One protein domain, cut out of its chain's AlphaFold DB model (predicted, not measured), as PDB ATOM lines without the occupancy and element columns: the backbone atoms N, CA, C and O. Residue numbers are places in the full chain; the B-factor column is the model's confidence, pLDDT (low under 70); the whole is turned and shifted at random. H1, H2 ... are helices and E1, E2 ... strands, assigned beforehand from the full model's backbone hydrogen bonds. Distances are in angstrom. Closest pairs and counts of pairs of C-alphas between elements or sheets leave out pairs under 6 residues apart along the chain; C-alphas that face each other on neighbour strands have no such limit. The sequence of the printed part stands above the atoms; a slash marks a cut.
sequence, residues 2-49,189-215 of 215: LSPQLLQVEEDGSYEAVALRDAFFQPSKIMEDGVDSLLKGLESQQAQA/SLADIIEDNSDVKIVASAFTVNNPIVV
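This is residues 2 to 49 and 189 to 215 of the 215 residues of an uncharacterized protein of Okeania sp. SIO2H7 (UniProt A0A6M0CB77). What is the shape? H3 lies in the middle and packs on E1 of the two-stranded antiparallel hairpin E1-E2, while H4 lies on the side of H3 away from the hairpin, and the unnamed stretch 198 to 215 leads from H4 back past H3 to Val 215, whose C-alpha is 13.8 A from that of Leu 2. H1 and H2 lie at the far side, and residues 24 to 29, of which 27 to 29 belong to H2, stick out. What is it built of? The printed part has 75 residues, with E1, E2, H1, H2, H3, H4 in that order, mixed in class; it is compact, with a radius of gyration of the C-alphas of 12.2 A and spans of 30 by 29 by 23 A.

Where are the strands? E1 is residues 5 to 9, 12.6 A long, from C-alpha 5 at (-19.608, -22.018, -16.478); E2 is residues 15 to 19, 13.1 A. Where are the helices? H1 is residues 20 to 23, H2 27 to 33, H3 36 to 44, 12.2 A long, and H4 190 to 197, ending at C-alpha 197 at (-36.321, -34.545, -29.416).

How do the strands pair? E1 and E2 are antiparallel at 160 degrees, with N 6 and O 18 within hydrogen-bond range at 2.8 A. What is near them? The closest C-alphas of E1 and H3 are those of Leu 7 and Gly 41, 4.6 A; E2 and H3 are near each other, with 8 pairs of C-alphas within 10 A. How do the helices stand? H2 and H3 meet only through their link; H3 and H4 are only just apart, at 8.1 A. H2, H3 and H4 have every O i to N i+4 pair within hydrogen-bond range; H1 is too short for one.

Where is the cut? Residues 50 to 188 are not printed, and C-alphas 49 and 189 are 23.8 A apart. Where is confidence low? Residues 204 and 215 are under 70.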
ATOM      1  N   LEU A   2     -13.050 -26.927 -21.798       76.69
ATOM      2  CA  LEU A   2     -14.060 -26.907 -20.732       76.69
ATOM      3  C   LEU A   2     -14.277 -25.459 -20.314       76.69
ATOM      4  O   LEU A   2     -13.312 -24.789 -19.960       76.69
ATOM      5  N   SER A   3     -15.520 -24.993 -20.370       82.31
ATOM      6  CA  SER A   3     -15.895 -23.662 -19.892       82.31
ATOM      7  C   SER A   3     -16.063 -23.678 -18.369       82.31
ATOM      8  O   SER A   3     -16.581 -24.657 -17.832       82.31
ATOM      9  N   PRO A   4     -15.664 -22.612 -17.650       81.19
ATOM     10  CA  PRO A   4     -15.819 -22.537 -16.192       81.19
ATOM     11  C   PRO A   4     -17.285 -22.408 -15.763       81.19
ATOM     12  O   PRO A   4     -17.612 -22.513 -14.585       81.19
ATOM     13  N   GLN A   5     -18.184 -22.160 -16.712       86.69
ATOM     14  CA  GLN A   5     -19.608 -22.018 -16.478       86.69
ATOM     15  C   GLN A   5     -20.391 -22.785 -17.536       86.69
ATOM     16  O   GLN A   5     -20.031 -22.771 -18.717       86.69
ATOM     17  N   LEU A   6     -21.480 -23.408 -17.097       88.25
ATOM     18  CA  LEU A   6     -22.536 -23.943 -17.939       88.25
ATOM     19  C   LEU A   6     -23.627 -22.891 -18.072       88.25
ATOM     20  O   LEU A   6     -24.180 -22.429 -17.071       88.25
ATOM     21  N   LEU A   7     -23.919 -22.521 -19.311       90.88
ATOM     22  CA  LEU A   7     -24.986 -21.592 -19.629       90.88
ATOM     23  C   LEU A   7     -26.313 -22.348 -19.750       90.88
ATOM     24  O   LEU A   7     -26.372 -23.393 -20.394       90.88
ATOM     25  N   GLN A   8     -27.369 -21.812 -19.150       90.25
ATOM     26  CA  GLN A   8     -28.752 -22.237 -19.352       90.25
ATOM     27  C   GLN A   8     -29.527 -21.043 -19.897       90.25
ATOM     28  O   GLN A   8     -29.500 -19.981 -19.278       90.25
ATOM     29  N   VAL A   9     -30.160 -21.193 -21.058       91.06
ATOM     30  CA  VAL A   9     -30.857 -20.105 -21.759       91.06
ATOM     31  C   VAL A   9     -32.335 -20.447 -21.890       91.06
ATOM     32  O   VAL A   9     -32.700 -21.448 -22.503       91.06
ATOM     33  N   GLU A  10     -33.185 -19.587 -21.345       89.88
ATOM     34  CA  GLU A  10     -34.636 -19.723 -21.379       89.88
ATOM     35  C   GLU A  10     -35.228 -19.269 -22.723       89.88
ATOM     36  O   GLU A  10     -34.585 -18.607 -23.540       89.88
ATOM     37  N   GLU A  11     -36.497 -19.603 -22.973       84.69
ATOM     38  CA  GLU A  11     -37.212 -19.180 -24.190       84.69
ATOM     39  C   GLU A  11     -37.321 -17.666 -24.367       84.69
ATOM     40  O   GLU A  11     -37.325 -17.176 -25.497       84.69
ATOM     41  N   ASP A  12     -37.408 -16.916 -23.269       87.38
ATOM     42  CA  ASP A  12     -37.498 -15.457 -23.304       87.38
ATOM     43  C   ASP A  12     -36.135 -14.771 -23.523       87.38
ATOM     44  O   ASP A  12     -36.062 -13.541 -23.588       87.38
ATOM     45  N   GLY A  13     -35.063 -15.561 -23.667       83.81
ATOM     46  CA  GLY A  13     -33.689 -15.102 -23.845       83.81
ATOM     47  C   GLY A  13     -32.984 -14.716 -22.545       83.81
ATOM     48  O   GLY A  13     -31.832 -14.276 -22.593       83.81
ATOM     49  N   SER A  14     -33.637 -14.858 -21.387       89.94
ATOM     50  CA  SER A  14     -32.944 -14.795 -20.102       89.94
ATOM     51  C   SER A  14     -32.028 -16.008 -19.934       89.94
ATOM     52  O   SER A  14     -32.226 -17.049 -20.561       89.94
ATOM     53  N   TYR A  15     -30.972 -15.862 -19.135       90.75
ATOM     54  CA  TYR A  15     -30.017 -16.941 -18.929       90.75
ATOM     55  C   TYR A  15     -29.451 -16.960 -17.512       90.75
ATOM     56  O   TYR A  15     -29.335 -15.925 -16.850       90.75
ATOM     57  N   GLU A  16     -29.046 -18.152 -17.083       90.50
ATOM     58  CA  GLU A  16     -28.280 -18.399 -15.867       90.50
ATOM     59  C   GLU A  16     -26.938 -19.039 -16.229       90.50
ATOM     60  O   GLU A  16     -26.863 -19.942 -17.063       90.50
ATOM     61  N   ALA A  17     -25.869 -18.592 -15.573       91.25
ATOM     62  CA  ALA A  17     -24.558 -19.211 -15.670       91.25
ATOM     63  C   ALA A  17     -24.236 -19.954 -14.370       91.25
ATOM     64  O   ALA A  17     -24.018 -19.347 -13.319       91.25
ATOM     65  N   VAL A  18     -24.202 -21.281 -14.448       87.38
ATOM     66  CA  VAL A  18     -23.872 -22.157 -13.323       87.38
ATOM     67  C   VAL A  18     -22.380 -22.446 -13.369       87.38
ATOM     68  O   VAL A  18     -21.885 -22.933 -14.382       87.38
ATOM     69  N   ALA A  19     -21.646 -22.185 -12.286       86.44
ATOM     70  CA  ALA A  19     -20.236 -22.565 -12.219       86.44
ATOM     71  C   ALA A  19     -20.086 -24.083 -12.424       86.44
ATOM     72  O   ALA A  19     -20.824 -24.866 -11.822       86.44
ATOM     73  N   LEU A  20     -19.127 -24.512 -13.249       84.12
ATOM     74  CA  LEU A  20     -18.976 -25.917 -13.642       84.12
ATOM     75  C   LEU A  20     -18.804 -26.823 -12.416       84.12
ATOM     76  O   LEU A  20     -19.402 -27.898 -12.337       84.12
ATOM     77  N   ARG A  21     -18.050 -26.351 -11.418       79.50
ATOM     78  CA  ARG A  21     -17.859 -27.049 -10.137       79.50
ATOM     79  C   ARG A  21     -19.166 -27.384  -9.409       79.50
ATOM     80  O   ARG A  21     -19.243 -28.416  -8.748       79.50
ATOM     81  N   ASP A  22     -20.181 -26.532  -9.545       83.56
ATOM     82  CA  ASP A  22     -21.470 -26.675  -8.870       83.56
ATOM     83  C   ASP A  22     -22.436 -27.547  -9.683       83.56
ATOM     84  O   ASP A  22     -23.496 -27.912  -9.184       83.56
ATOM     85  N   ALA A  23     -22.078 -27.911 -10.918       85.56
ATOM     86  CA  ALA A  23     -22.891 -28.740 -11.803       85.56
ATOM     87  C   ALA A  23     -22.554 -30.239 -11.733       85.56
ATOM     88  O   ALA A  23     -23.349 -31.078 -12.167       85.56
ATOM     89  N   PHE A  24     -21.395 -30.610 -11.178       82.44
ATOM     90  CA  PHE A  24     -21.008 -32.015 -11.058       82.44
ATOM     91  C   PHE A  24     -22.005 -32.806 -10.202       82.44
ATOM     92  O   PHE A  24     -22.292 -32.455  -9.059       82.44
ATOM     93  N   PHE A  25     -22.492 -33.920 -10.759       84.25
ATOM     94  CA  PHE A  25     -23.417 -34.851 -10.102       84.25
ATOM     95  C   PHE A  25     -24.718 -34.208  -9.584       84.25
ATOM     96  O   PHE A  25     -25.250 -34.645  -8.565       84.25
ATOM     97  N   GLN A  26     -25.256 -33.211 -10.298       87.56
ATOM     98  CA  GLN A  26     -26.534 -32.557  -9.982       87.56
ATOM     99  C   GLN A  26     -27.672 -32.990 -10.934       87.56
ATOM    100  O   GLN A  26     -28.112 -32.193 -11.763       87.56
ATOM    101  N   PRO A  27     -28.195 -34.231 -10.853       89.88
ATOM    102  CA  PRO A  27     -29.276 -34.672 -11.738       89.88
ATOM    103  C   PRO A  27     -30.614 -33.975 -11.451       89.88
ATOM    104  O   PRO A  27     -31.484 -33.974 -12.314       89.88
ATOM    105  N   SER A  28     -30.802 -33.397 -10.255       89.12
ATOM    106  CA  SER A  28     -32.057 -32.738  -9.872       89.12
ATOM    107  C   SER A  28     -32.410 -31.571 -10.783       89.12
ATOM    108  O   SER A  28     -33.562 -31.477 -11.178       89.12
ATOM    109  N   LYS A  29     -31.420 -30.766 -11.196       82.50
ATOM    110  CA  LYS A  29     -31.641 -29.644 -12.120       82.50
ATOM    111  C   LYS A  29     -32.266 -30.106 -13.439       82.50
ATOM    112  O   LYS A  29     -33.273 -29.571 -13.871       82.50
ATOM    113  N   ILE A  30     -31.747 -31.190 -14.017       89.56
ATOM    114  CA  ILE A  30     -32.288 -31.762 -15.261       89.56
ATOM    115  C   ILE A  30     -33.670 -32.397 -15.051       89.56
ATOM    116  O   ILE A  30     -34.517 -32.351 -15.937       89.56
ATOM    117  N   MET A  31     -33.915 -33.013 -13.891       90.62
ATOM    118  CA  MET A  31     -35.227 -33.598 -13.583       90.62
ATOM    119  C   MET A  31     -36.319 -32.540 -13.377       90.62
ATOM    120  O   MET A  31     -37.489 -32.849 -13.592       90.62
ATOM    121  N   GLU A  32     -35.947 -31.340 -12.930       87.44
ATOM    122  CA  GLU A  32     -36.862 -30.221 -12.687       87.44
ATOM    123  C   GLU A  32     -37.105 -29.402 -13.962       87.44
ATOM    124  O   GLU A  32     -38.262 -29.198 -14.330       87.44
ATOM    125  N   ASP A  33     -36.034 -29.018 -14.662       84.12
ATOM    126  CA  ASP A  33     -36.083 -28.029 -15.748       84.12
ATOM    127  C   ASP A  33     -36.024 -28.657 -17.156       84.12
ATOM    128  O   ASP A  33     -36.236 -27.985 -18.164       84.12
ATOM    129  N   GLY A  34     -35.754 -29.963 -17.251       90.56
ATOM    130  CA  GLY A  34     -35.500 -30.637 -18.523       90.56
ATOM    131  C   GLY A  34     -34.094 -30.350 -19.066       90.56
ATOM    132  O   GLY A  34     -33.162 -30.078 -18.313       90.56
ATOM    133  N   VAL A  35     -33.915 -30.481 -20.386       93.31
ATOM    134  CA  VAL A  35     -32.605 -30.308 -21.053       93.31
ATOM    135  C   VAL A  35     -32.551 -29.108 -21.997       93.31
ATOM    136  O   VAL A  35     -31.468 -28.720 -22.426       93.31
ATOM    137  N   ASP A  36     -33.695 -28.514 -22.324       93.12
ATOM    138  CA  ASP A  36     -33.823 -27.542 -23.409       93.12
ATOM    139  C   ASP A  36     -33.041 -26.254 -23.136       93.12
ATOM    140  O   ASP A  36     -32.353 -25.750 -24.027       93.12
ATOM    141  N   SER A  37     -33.072 -25.753 -21.897       92.00
ATOM    142  CA  SER A  37     -32.311 -24.563 -21.502       92.00
ATOM    143  C   SER A  37     -30.799 -24.791 -21.605       92.00
ATOM    144  O   SER A  37     -30.058 -23.913 -22.056       92.00
ATOM    145  N   LEU A  38     -30.335 -25.996 -21.267       91.94
ATOM    146  CA  LEU A  38     -28.938 -26.400 -21.402       91.94
ATOM    147  C   LEU A  38     -28.533 -26.556 -22.874       91.94
ATOM    148  O   LEU A  38     -27.470 -26.082 -23.267       91.94
ATOM    149  N   LEU A  39     -29.368 -27.192 -23.700       92.31
ATOM    150  CA  LEU A  39     -29.114 -27.355 -25.136       92.31
ATOM    151  C   LEU A  39     -29.026 -25.998 -25.851       92.31
ATOM    152  O   LEU A  39     -28.117 -25.797 -26.656       92.31
ATOM    153  N   LYS A  40     -29.895 -25.038 -25.503       90.44
ATOM    154  CA  LYS A  40     -29.791 -23.644 -25.975       90.44
ATOM    155  C   LYS A  40     -28.503 -22.973 -25.503       90.44
ATOM    156  O   LYS A  40     -27.836 -22.299 -26.282       90.44
ATOM    157  N   GLY A  41     -28.118 -23.189 -24.247       90.12
ATOM    158  CA  GLY A  41     -26.849 -22.696 -23.715       90.12
ATOM    159  C   GLY A  41     -25.630 -23.224 -24.469       90.12
ATOM    160  O   GLY A  41     -24.732 -22.444 -24.784       90.12
ATOM    161  N   LEU A  42     -25.620 -24.511 -24.826       89.31
ATOM    162  CA  LEU A  42     -24.552 -25.129 -25.621       89.31
ATOM    163  C   LEU A  42     -24.468 -24.560 -27.045       89.31
ATOM    164  O   LEU A  42     -23.366 -24.380 -27.555       89.31
ATOM    165  N   GLU A  43     -25.601 -24.244 -27.676       88.00
ATOM    166  CA  GLU A  43     -25.631 -23.592 -28.995       88.00
ATOM    167  C   GLU A  43     -25.197 -22.117 -28.935       88.00
ATOM    168  O   GLU A  43     -24.641 -21.581 -29.893       88.00
ATOM    169  N   SER A  44     -25.388 -21.471 -27.782       87.19
ATOM    170  CA  SER A  44     -25.095 -20.052 -27.577       87.19
ATOM    171  C   SER A  44     -23.711 -19.764 -26.984       87.19
ATOM    172  O   SER A  44     -23.307 -18.601 -26.938       87.19
ATOM    173  N   GLN A  45     -22.964 -20.769 -26.520       85.31
ATOM    174  CA  GLN A  45     -21.683 -20.578 -25.830       85.31
ATOM    175  C   GLN A  45     -20.491 -20.996 -26.697       85.31
ATOM    176  O   GLN A  45     -20.450 -22.087 -27.259       85.31
ATOM    177  N   GLN A  46     -19.456 -20.154 -26.748       85.69
ATOM    178  CA  GLN A  46     -18.193 -20.529 -27.380       85.69
ATOM    179  C   GLN A  46     -17.397 -21.493 -26.487       85.69
ATOM    180  O   GLN A  46     -17.209 -21.250 -25.293       85.69
ATOM    181  N   ALA A  47     -16.885 -22.572 -27.080       83.12
ATOM    182  CA  ALA A  47     -15.967 -23.478 -26.399       83.12
ATOM    183  C   ALA A  47     -14.641 -22.774 -26.051       83.12
ATOM    184  O   ALA A  47     -14.121 -21.985 -26.838       83.12
ATOM    185  N   GLN A  48     -14.072 -23.092 -24.884       81.50
ATOM    186  CA  GLN A  48     -12.705 -22.680 -24.543       81.50
ATOM    187  C   GLN A  48     -11.689 -23.331 -25.485       81.50
ATOM    188  O   GLN A  48     -11.899 -24.471 -25.909       81.50
ATOM    189  N   ALA A  49     -10.577 -22.638 -25.744       75.88
ATOM    190  CA  ALA A  49      -9.481 -23.152 -26.556       75.88
ATOM    191  C   ALA A  49      -8.926 -24.481 -26.003       75.88
ATOM    192  O   ALA A  49      -9.102 -24.830 -24.828       75.88
ATOM    193  N   SER A 189     -28.048 -34.459 -39.275       90.31
ATOM    194  CA  SER A 189     -27.232 -33.573 -38.452       90.31
ATOM    195  C   SER A 189     -27.565 -33.714 -36.964       90.31
ATOM    196  O   SER A 189     -28.648 -34.156 -36.581       90.31
ATOM    197  N   LEU A 190     -26.644 -33.288 -36.090       92.19
ATOM    198  CA  LEU A 190     -26.941 -33.179 -34.654       92.19
ATOM    199  C   LEU A 190     -28.064 -32.160 -34.385       92.19
ATOM    200  O   LEU A 190     -28.808 -32.326 -33.423       92.19
ATOM    201  N   ALA A 191     -28.221 -31.155 -35.254       92.06
ATOM    202  CA  ALA A 191     -29.349 -30.231 -35.202       92.06
ATOM    203  C   ALA A 191     -30.679 -30.977 -35.377       92.06
ATOM    204  O   ALA A 191     -31.535 -30.858 -34.512       92.06
ATOM    205  N   ASP A 192     -30.812 -31.826 -36.405       90.69
ATOM    206  CA  ASP A 192     -32.035 -32.618 -36.620       90.69
ATOM    207  C   ASP A 192     -32.378 -33.475 -35.396       90.69
ATOM    208  O   ASP A 192     -33.532 -33.552 -34.993       90.69
ATOM    209  N   ILE A 193     -31.371 -34.100 -34.775       91.88
ATOM    210  CA  ILE A 193     -31.570 -34.934 -33.582       91.88
ATOM    211  C   ILE A 193     -32.081 -34.094 -32.406       91.88
ATOM    212  O   ILE A 193     -32.999 -34.526 -31.710       91.88
ATOM    213  N   ILE A 194     -31.499 -32.915 -32.174       93.75
ATOM    214  CA  ILE A 194     -31.937 -32.005 -31.110       93.75
ATOM    215  C   ILE A 194     -33.368 -31.531 -31.381       93.75
ATOM    216  O   ILE A 194     -34.213 -31.639 -30.497       93.75
ATOM    217  N   GLU A 195     -33.668 -31.068 -32.596       92.75
ATOM    218  CA  GLU A 195     -34.990 -30.534 -32.944       92.75
ATOM    219  C   GLU A 195     -36.099 -31.595 -32.977       92.75
ATOM    220  O   GLU A 195     -37.260 -31.269 -32.741       92.75
ATOM    221  N   ASP A 196     -35.767 -32.857 -33.267       92.19
ATOM    222  CA  ASP A 196     -36.719 -33.974 -33.221       92.19
ATOM    223  C   ASP A 196     -37.080 -34.380 -31.777       92.19
ATOM    224  O   ASP A 196     -38.097 -35.042 -31.561       92.19
ATOM    225  N   ASN A 197     -36.233 -34.043 -30.794       94.31
ATOM    226  CA  ASN A 197     -36.321 -34.545 -29.416       94.31
ATOM    227  C   ASN A 197     -36.388 -33.438 -28.347       94.31
ATOM    228  O   ASN A 197     -36.328 -33.747 -27.158       94.31
ATOM    229  N   SER A 198     -36.500 -32.172 -28.749       93.56
ATOM    230  CA  SER A 198     -36.623 -31.011 -27.859       93.56
ATOM    231  C   SER A 198     -37.351 -29.862 -28.559       93.56
ATOM    232  O   SER A 198     -37.541 -29.896 -29.777       93.56
ATOM    233  N   ASP A 199     -37.706 -28.815 -27.815       91.38
ATOM    234  CA  ASP A 199     -38.296 -27.594 -28.374       91.38
ATOM    235  C   ASP A 199     -37.222 -26.580 -28.836       91.38
ATOM    236  O   ASP A 199     -37.521 -25.455 -29.252       91.38
ATOM    237  N   VAL A 200     -35.942 -26.970 -28.795       91.06
ATOM    238  CA  VAL A 200     -34.807 -26.145 -29.223       91.06
ATOM    239  C   VAL A 200     -34.712 -26.096 -30.746       91.06
ATOM    240  O   VAL A 200     -34.925 -27.095 -31.428       91.06
ATOM    241  N   LYS A 201     -34.359 -24.923 -31.283       88.75
ATOM    242  CA  LYS A 201     -34.101 -24.699 -32.711       88.75
ATOM    243  C   LYS A 201     -32.652 -24.311 -32.942       88.75
ATOM    244  O   LYS A 201     -32.157 -23.408 -32.274       88.75
ATOM    245  N   ILE A 202     -31.997 -24.976 -33.890       84.56
ATOM    246  CA  ILE A 202     -30.574 -24.801 -34.185       84.56
ATOM    247  C   ILE A 202     -30.436 -24.080 -35.525       84.56
ATOM    248  O   ILE A 202     -30.891 -24.552 -36.563       84.56
ATOM    249  N   VAL A 203     -29.794 -22.909 -35.525       72.19
ATOM    250  CA  VAL A 203     -29.882 -21.970 -36.661       72.19
ATOM    251  C   VAL A 203     -28.955 -22.336 -37.836       72.19
ATOM    252  O   VAL A 203     -29.196 -21.895 -38.962       72.19
ATOM    253  N   ALA A 204     -27.901 -23.135 -37.617       69.06
ATOM    254  CA  ALA A 204     -26.996 -23.570 -38.693       69.06
ATOM    255  C   ALA A 204     -26.284 -24.908 -38.425       69.06
ATOM    256  O   ALA A 204     -26.516 -25.887 -39.125       69.06
ATOM    257  N   SER A 205     -25.386 -24.947 -37.439       82.44
ATOM    258  CA  SER A 205     -24.615 -26.136 -37.058       82.44
ATOM    259  C   SER A 205     -24.493 -26.176 -35.546       82.44
ATOM    260  O   SER A 205     -24.160 -25.168 -34.929       82.44
ATOM    261  N   ALA A 206     -24.689 -27.357 -34.963       86.38
ATOM    262  CA  ALA A 206     -24.541 -27.579 -33.526       86.38
ATOM    263  C   ALA A 206     -23.083 -27.450 -33.026       86.38
ATOM    264  O   ALA A 206     -22.837 -27.570 -31.831       86.38
ATOM    265  N   PHE A 207     -22.112 -27.230 -33.923       88.31
ATOM    266  CA  PHE A 207     -20.686 -27.119 -33.588       88.31
ATOM    267  C   PHE A 207     -20.101 -25.716 -33.794       88.31
ATOM    268  O   PHE A 207     -18.924 -25.501 -33.511       88.31
ATOM    269  N   THR A 208     -20.876 -24.761 -34.315       85.56
ATOM    270  CA  THR A 208     -20.393 -23.402 -34.607       85.56
ATOM    271  C   THR A 208     -21.343 -22.365 -34.042       85.56
ATOM    272  O   THR A 208     -22.547 -22.463 -34.263       85.56
ATOM    273  N   VAL A 209     -20.799 -21.325 -33.414       81.56
ATOM    274  CA  VAL A 209     -21.595 -20.253 -32.813       81.56
ATOM    275  C   VAL A 209     -21.416 -18.965 -33.612       81.56
ATOM    276  O   VAL A 209     -20.300 -18.473 -33.760       81.56
ATOM    277  N   ASN A 210     -22.517 -18.407 -34.123       71.00
ATOM    278  CA  ASN A 210     -22.489 -17.173 -34.918       71.00
ATOM    279  C   ASN A 210     -22.551 -15.901 -34.053       71.00
ATOM    280  O   ASN A 210     -21.993 -14.880 -34.443       71.00
ATOM    281  N   ASN A 211     -23.214 -15.959 -32.890       75.69
ATOM    282  CA  ASN A 211     -23.367 -14.845 -31.947       75.69
ATOM    283  C   ASN A 211     -23.250 -15.361 -30.503       75.69
ATOM    284  O   ASN A 211     -24.276 -15.586 -29.859       75.69
ATOM    285  N   PRO A 212     -22.029 -15.603 -29.999       78.38
ATOM    286  CA  PRO A 212     -21.862 -16.206 -28.687       78.38
ATOM    287  C   PRO A 212     -22.306 -15.258 -27.572       78.38
ATOM    288  O   PRO A 212     -21.981 -14.068 -27.579       78.38
ATOM    289  N   ILE A 213     -23.002 -15.807 -26.579       77.38
ATOM    290  CA  ILE A 213     -23.196 -15.151 -25.290       77.38
ATOM    291  C   ILE A 213     -21.856 -15.221 -24.556       77.38
ATOM    292  O   ILE A 213     -21.345 -16.300 -24.257       77.38
ATOM    293  N   VAL A 214     -21.271 -14.052 -24.299       72.12
ATOM    294  CA  VAL A 214     -20.022 -13.924 -23.544       72.12
ATOM    295  C   VAL A 214     -20.385 -13.692 -22.085       72.12
ATOM    296  O   VAL A 214     -21.037 -12.693 -21.769       72.12
ATOM    297  N   VAL A 215     -19.974 -14.619 -21.223       58.97
ATOM    298  CA  VAL A 215     -20.193 -14.583 -19.771       58.97
ATOM    299  C   VAL A 215     -18.856 -14.560 -19.049       58.97
ATOM    300  O   VAL A 215     -17.938 -15.272 -19.516       58.97
TER     301      VAL A 215